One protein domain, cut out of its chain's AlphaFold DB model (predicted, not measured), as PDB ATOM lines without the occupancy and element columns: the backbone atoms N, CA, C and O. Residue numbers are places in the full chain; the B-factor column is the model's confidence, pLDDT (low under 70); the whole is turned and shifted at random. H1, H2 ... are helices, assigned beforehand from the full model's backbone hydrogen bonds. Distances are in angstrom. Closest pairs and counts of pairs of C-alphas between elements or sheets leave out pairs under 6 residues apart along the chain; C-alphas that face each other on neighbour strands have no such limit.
ATOM      1  N   GLY A  11     126.537 126.486  95.731       95.56
ATOM      2  CA  GLY A  11     126.802 125.629  96.879       95.56
ATOM      3  C   GLY A  11     128.127 126.024  97.512       95.56
ATOM      4  O   GLY A  11     129.124 126.155  96.805       95.56
ATOM      5  N   LEU A  12     128.125 126.232  98.825       96.50
ATOM      6  CA  LEU A  12     129.326 126.478  99.612       96.50
ATOM      7  C   LEU A  12     129.472 125.327 100.602       96.50
ATOM      8  O   LEU A  12     128.503 124.952 101.265       96.50
ATOM      9  N   GLU A  13     130.673 124.769 100.693       96.75
ATOM     10  CA  GLU A  13     130.979 123.657 101.587       96.75
ATOM     11  C   GLU A  13     131.988 124.104 102.640       96.75
ATOM     12  O   GLU A  13     133.097 124.530 102.321       96.75
ATOM     13  N   TYR A  14     131.593 123.985 103.906       96.00
ATOM     14  CA  TYR A  14     132.426 124.307 105.056       96.00
ATOM     15  C   TYR A  14     132.740 123.037 105.839       96.00
ATOM     16  O   TYR A  14     131.850 122.413 106.425       96.00
ATOM     17  N   PHE A  15     134.015 122.664 105.876       94.06
ATOM     18  CA  PHE A  15     134.477 121.544 106.688       94.06
ATOM     19  C   PHE A  15     134.606 121.987 108.144       94.06
ATOM     20  O   PHE A  15     135.335 122.922 108.459       94.06
ATOM     21  N   CYS A  16     133.892 121.304 109.033       94.69
ATOM     22  CA  CYS A  16     133.909 121.558 110.468       94.69
ATOM     23  C   CYS A  16     133.703 120.259 111.251       94.69
ATOM     24  O   CYS A  16     133.236 119.246 110.720       94.69
ATOM     25  N   THR A  17     134.077 120.289 112.525       93.44
ATOM     26  CA  THR A  17     133.824 119.214 113.481       93.44
ATOM     27  C   THR A  17     132.531 119.496 114.228       93.44
ATOM     28  O   THR A  17     132.254 120.630 114.619       93.44
ATOM     29  N   GLU A  18     131.737 118.455 114.474       93.81
ATOM     30  CA  GLU A  18     130.526 118.601 115.272       93.81
ATOM     31  C   GLU A  18     130.846 119.223 116.636       93.81
ATOM     32  O   GLU A  18     131.627 118.695 117.429       93.81
ATOM     33  N   GLY A  19     130.206 120.360 116.897       95.38
ATOM     34  CA  GLY A  19     130.363 121.103 118.133       95.38
ATOM     35  C   GLY A  19     131.529 122.082 118.148       95.38
ATOM     36  O   GLY A  19     131.747 122.660 119.206       95.38
ATOM     37  N   ASP A  20     132.250 122.317 117.050       96.81
ATOM     38  CA  ASP A  20     133.201 123.429 116.973       96.81
ATOM     39  C   ASP A  20     132.498 124.795 116.830       96.81
ATOM     40  O   ASP A  20     131.270 124.911 116.908       96.81
ATOM     41  N   GLU A  21     133.283 125.867 116.714       97.12
ATOM     42  CA  GLU A  21     132.745 127.220 116.572       97.12
ATOM     43  C   GLU A  21     131.852 127.358 115.338       97.12
ATOM     44  O   GLU A  21     130.714 127.800 115.484       97.12
ATOM     45  N   LEU A  22     132.331 126.929 114.166       96.69
ATOM     46  CA  LEU A  22     131.623 127.072 112.897       96.69
ATOM     47  C   LEU A  22     130.330 126.246 112.880       96.69
ATOM     48  O   LEU A  22     129.277 126.752 112.502       96.69
ATOM     49  N   TRP A  23     130.375 125.007 113.376       97.25
ATOM     50  CA  TRP A  23     129.218 124.114 113.470       97.25
ATOM     51  C   TRP A  23     128.096 124.693 114.337       97.25
ATOM     52  O   TRP A  23     126.913 124.524 114.026       97.25
ATOM     53  N   ARG A  24     128.458 125.361 115.440       97.31
ATOM     54  CA  ARG A  24     127.505 125.935 116.404       97.31
ATOM     55  C   ARG A  24     126.966 127.302 115.998       97.31
ATOM     56  O   ARG A  24     126.055 127.787 116.670       97.31
ATOM     57  N   GLN A  25     127.500 127.934 114.952       98.00
ATOM     58  CA  GLN A  25     126.965 129.211 114.491       98.00
ATOM     59  C   GLN A  25     125.503 129.061 114.051       98.00
ATOM     60  O   GLN A  25     125.166 128.042 113.445       98.00
ATOM     61  N   PRO A  26     124.634 130.053 114.315       98.19
ATOM     62  CA  PRO A  26     123.298 130.110 113.727       98.19
ATOM     63  C   PRO A  26     123.348 130.140 112.195       98.19
ATOM     64  O   PRO A  26     124.317 130.625 111.608       98.19
ATOM     65  N   ASP A  27     122.287 129.666 111.543       98.38
ATOM     66  CA  ASP A  27     122.208 129.608 110.077       98.38
ATOM     67  C   ASP A  27     122.374 130.993 109.447       98.38
ATOM     68  O   ASP A  27     123.078 131.143 108.452       98.38
ATOM     69  N   GLU A  28     121.795 132.023 110.063       98.12
ATOM     70  CA  GLU A  28     121.885 133.406 109.598       98.12
ATOM     71  C   GLU A  28     123.332 133.910 109.608       98.12
ATOM     72  O   GLU A  28     123.758 134.599 108.681       98.12
ATOM     73  N   ALA A  29     124.115 133.530 110.621       98.25
ATOM     74  CA  ALA A  29     125.520 133.911 110.714       98.25
ATOM     75  C   ALA A  29     126.363 133.235 109.621       98.25
ATOM     76  O   ALA A  29     127.202 133.893 109.002       98.25
ATOM     77  N   LEU A  30     126.093 131.957 109.335       98.38
ATOM     78  CA  LEU A  30     126.750 131.207 108.260       98.38
ATOM     79  C   LEU A  30     126.373 131.739 106.870       98.38
ATOM     80  O   LEU A  30     127.223 131.818 105.987       98.38
ATOM     81  N   ILE A  31     125.121 132.161 106.676       98.25
ATOM     82  CA  ILE A  31     124.679 132.800 105.429       98.25
ATOM     83  C   ILE A  31     125.413 134.128 105.218       98.25
ATOM     84  O   ILE A  31     125.908 134.387 104.122       98.25
ATOM     85  N   GLU A  32     125.533 134.960 106.255       98.06
ATOM     86  CA  GLU A  32     126.279 136.221 106.160       98.06
ATOM     87  C   GLU A  32     127.786 136.003 105.971       98.06
ATOM     88  O   GLU A  32     128.433 136.779 105.265       98.06
ATOM     89  N   LEU A  33     128.355 134.938 106.546       97.94
ATOM     90  CA  LEU A  33     129.727 134.517 106.258       97.94
ATOM     91  C   LEU A  33     129.898 134.185 104.769       97.94
ATOM     92  O   LEU A  33     130.732 134.807 104.112       97.94
ATOM     93  N   GLY A  34     129.059 133.299 104.226       97.69
ATOM     94  CA  GLY A  34     129.132 132.901 102.820       97.69
ATOM     95  C   GLY A  34     128.929 134.060 101.847       97.69
ATOM     96  O   GLY A  34     129.654 134.171 100.861       97.69
ATOM     97  N   LYS A  35     128.011 134.988 102.146       98.00
ATOM     98  CA  LYS A  35     127.811 136.209 101.345       98.00
ATOM     99  C   LYS A  35     129.078 137.064 101.271       98.00
ATOM    100  O   LYS A  35     129.450 137.499 100.183       98.00
ATOM    101  N   ARG A  36     129.749 137.287 102.407       98.12
ATOM    102  CA  ARG A  36     131.005 138.055 102.451       98.12
ATOM    103  C   ARG A  36     132.121 137.357 101.683       98.12
ATOM    104  O   ARG A  36     132.837 138.012 100.937       98.12
ATOM    105  N   GLU A  37     132.266 136.045 101.837       97.75
ATOM    106  CA  GLU A  37     133.309 135.284 101.140       97.75
ATOM    107  C   GLU A  37     133.094 135.258  99.622       97.75
ATOM    108  O   GLU A  37     134.051 135.448  98.875       97.75
ATOM    109  N   LEU A  38     131.849 135.105  99.152       97.56
ATOM    110  CA  LEU A  38     131.514 135.204  97.725       97.56
ATOM    111  C   LEU A  38     131.899 136.560  97.125       97.56
ATOM    112  O   LEU A  38     132.409 136.606  96.004       97.56
ATOM    113  N   GLU A  39     131.684 137.647  97.867       97.88
ATOM    114  CA  GLU A  39     132.055 138.993  97.432       97.88
ATOM    115  C   GLU A  39     133.573 139.202  97.450       97.88
ATOM    116  O   GLU A  39     134.124 139.731  96.487       97.88
ATOM    117  N   ILE A  40     134.267 138.712  98.484       98.06
ATOM    118  CA  ILE A  40     135.738 138.733  98.565       98.06
ATOM    119  C   ILE A  40     136.364 137.963  97.396       98.06
ATOM    120  O   ILE A  40     137.348 138.416  96.815       98.06
ATOM    121  N   MET A  41     135.784 136.820  97.020       97.50
ATOM    122  CA  MET A  41     136.214 136.031  95.861       97.50
ATOM    123  C   MET A  41     135.820 136.664  94.515       97.50
ATOM    124  O   MET A  41     136.243 136.175  93.469       97.50
ATOM    125  N   GLY A  42     135.014 137.731  94.518       96.88
ATOM    126  CA  GLY A  42     134.552 138.412  93.309       96.88
ATOM    127  C   GLY A  42     133.533 137.615  92.489       96.88
ATOM    128  O   GLY A  42     133.389 137.872  91.295       96.88
ATOM    129  N   LEU A  43     132.842 136.645  93.098       95.94
ATOM    130  CA  LEU A  43     131.882 135.778  92.408       95.94
ATOM    131  C   LEU A  43     130.482 136.395  92.335       95.94
ATOM    132  O   LEU A  43     129.813 136.273  91.312       95.94
ATOM    133  N   VAL A  44     130.031 137.023  93.424       95.75
ATOM    134  CA  VAL A  44     128.686 137.608  93.569       95.75
ATOM    135  C   VAL A  44     128.772 138.790  94.534       95.75
ATOM    136  O   VAL A  44     129.473 138.694  95.539       95.75
ATOM    137  N   LYS A  45     128.058 139.893  94.279       97.06
ATOM    138  CA  LYS A  45     127.941 140.981  95.265       97.06
ATOM    139  C   LYS A  45     126.967 140.588  96.366       97.06
ATOM    140  O   LYS A  45     125.924 139.997  96.096       97.06
ATOM    141  N   VAL A  46     127.219 141.022  97.599       96.25
ATOM    142  CA  VAL A  46     126.348 140.715  98.754       96.25
ATOM    143  C   VAL A  46     124.875 141.065  98.489       96.25
ATOM    144  O   VAL A  46     123.977 140.330  98.902       96.25
ATOM    145  N   ALA A  47     124.627 142.169  97.777       96.62
ATOM    146  CA  ALA A  47     123.288 142.661  97.446       96.62
ATOM    147  C   ALA A  47     122.531 141.812  96.402       96.62
ATOM    148  O   ALA A  47     121.320 141.960  96.275       96.62
ATOM    149  N   GLU A  48     123.219 140.939  95.662       96.19
ATOM    150  CA  GLU A  48     122.617 140.052  94.654       96.19
ATOM    151  C   GLU A  48     122.115 138.732  95.267       96.19
ATOM    152  O   GLU A  48     121.412 137.961  94.613       96.19
ATOM    153  N   VAL A  49     122.442 138.459  96.537       96.00
ATOM    154  CA  VAL A  49     122.023 137.238  97.234       96.00
ATOM    155  C   VAL A  49     120.629 137.412  97.835       96.00
ATOM    156  O   VAL A  49     120.450 138.065  98.862       96.00
ATOM    157  N   GLU A  50     119.634 136.769  97.222       94.88
ATOM    158  CA  GLU A  50     118.232 136.849  97.659       94.88
ATOM    159  C   GLU A  50     117.900 135.956  98.866       94.88
ATOM    160  O   GLU A  50     117.026 136.284  99.673       94.88
ATOM    161  N   ARG A  51     118.535 134.780  98.964       93.50
ATOM    162  CA  ARG A  51     118.248 133.776  99.997       93.50
ATOM    163  C   ARG A  51     119.447 132.863 100.230       93.50
ATOM    164  O   ARG A  51     120.110 132.463  99.279       93.50
ATOM    165  N   GLY A  52     119.657 132.478 101.488       95.69
ATOM    166  CA  GLY A  52     120.563 131.402 101.887       95.69
ATOM    167  C   GLY A  52     119.813 130.264 102.582       95.69
ATOM    168  O   GLY A  52     118.723 130.463 103.120       95.69
ATOM    169  N   TYR A  53     120.390 129.066 102.548       96.88
ATOM    170  CA  TYR A  53     119.901 127.899 103.277       96.88
ATOM    171  C   TYR A  53     121.094 127.077 103.755       96.88
ATOM    172  O   TYR A  53     122.024 126.843 102.984       96.88
ATOM    173  N   VAL A  54     121.066 126.649 105.015       98.00
ATOM    174  CA  VAL A  54     122.165 125.914 105.644       98.00
ATOM    175  C   VAL A  54     121.724 124.484 105.916       98.00
ATOM    176  O   VAL A  54     120.662 124.236 106.482       98.00
ATOM    177  N   VAL A  55     122.573 123.529 105.536       97.25
ATOM    178  CA  VAL A  55     122.416 122.116 105.886       97.25
ATOM    179  C   VAL A  55     123.656 121.665 106.637       97.25
ATOM    180  O   VAL A  55     124.766 121.733 106.119       97.25
ATOM    181  N   ARG A  56     123.464 121.163 107.858       96.50
ATOM    182  CA  ARG A  56     124.528 120.542 108.653       96.50
ATOM    183  C   ARG A  56     124.514 119.038 108.439       96.50
ATOM    184  O   ARG A  56     123.656 118.337 108.975       96.50
ATOM    185  N   GLN A  57     125.473 118.543 107.666       94.81
ATOM    186  CA  GLN A  57     125.604 117.116 107.404       94.81
ATOM    187  C   GLN A  57     126.574 116.475 108.401       94.81
ATOM    188  O   GLN A  57     127.766 116.772 108.416       94.81
ATOM    189  N   ARG A  58     126.063 115.565 109.236       92.88
ATOM    190  CA  ARG A  58     126.898 114.720 110.102       92.88
ATOM    191  C   ARG A  58     127.459 113.542 109.308       92.88
ATOM    192  O   ARG A  58     126.780 113.004 108.431       92.88
ATOM    193  N   LYS A  59     128.651 113.074 109.694       88.94
ATOM    194  CA  LYS A  59     129.288 111.856 109.150       88.94
ATOM    195  C   LYS A  59     129.419 111.890 107.617       88.94
ATOM    196  O   LYS A  59     129.121 110.910 106.939       88.94
TER     197      LYS A  59
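This is residues 11 to 59 of the 144 residues of an uncharacterized protein of Chloroflexi bacterium (UniProt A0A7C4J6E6). The domain has little regular structure: one longer helix, H2, with the short helix H1 toward one end of it, and long unnamed stretches that run over one side. Residues 41 to 59 fold back from the far end of H2 and run past it toward the H1 end. The 49 printed residues hold two named helices, H1 then H2, and no named strand; the class is all helix, with 18 residues in named elements. The whole is only just compact, close to loose, with a radius of gyration of the C-alphas of 11.4 A, and elongated, spanning 31 by 18 by 16 A.

H2, residues 27 to 40, and H1, residues 21 to 24, are close but not clearly touching; their closest C-alphas, those of Leu 22 and Leu 30, are 7.9 A apart. A tight link of 2 residues joins them. In H2 every O i to N i+4 pair is within hydrogen-bond range; H1 is too short for such a pair.

H2 is 20.0 A long, from C-alpha 27 at (122.208, 129.608, 110.077) to C-alpha 40 at (135.738, 138.733, 98.565). H1 measures 5.4 A and begins at C-alpha 21, (132.745, 127.220, 116.572).

The C-alphas farthest apart, those of Ala 47 and Lys 59, are 33.5 A apart. The printed part has no cut, and no printed residue is under 70 in pLDDT.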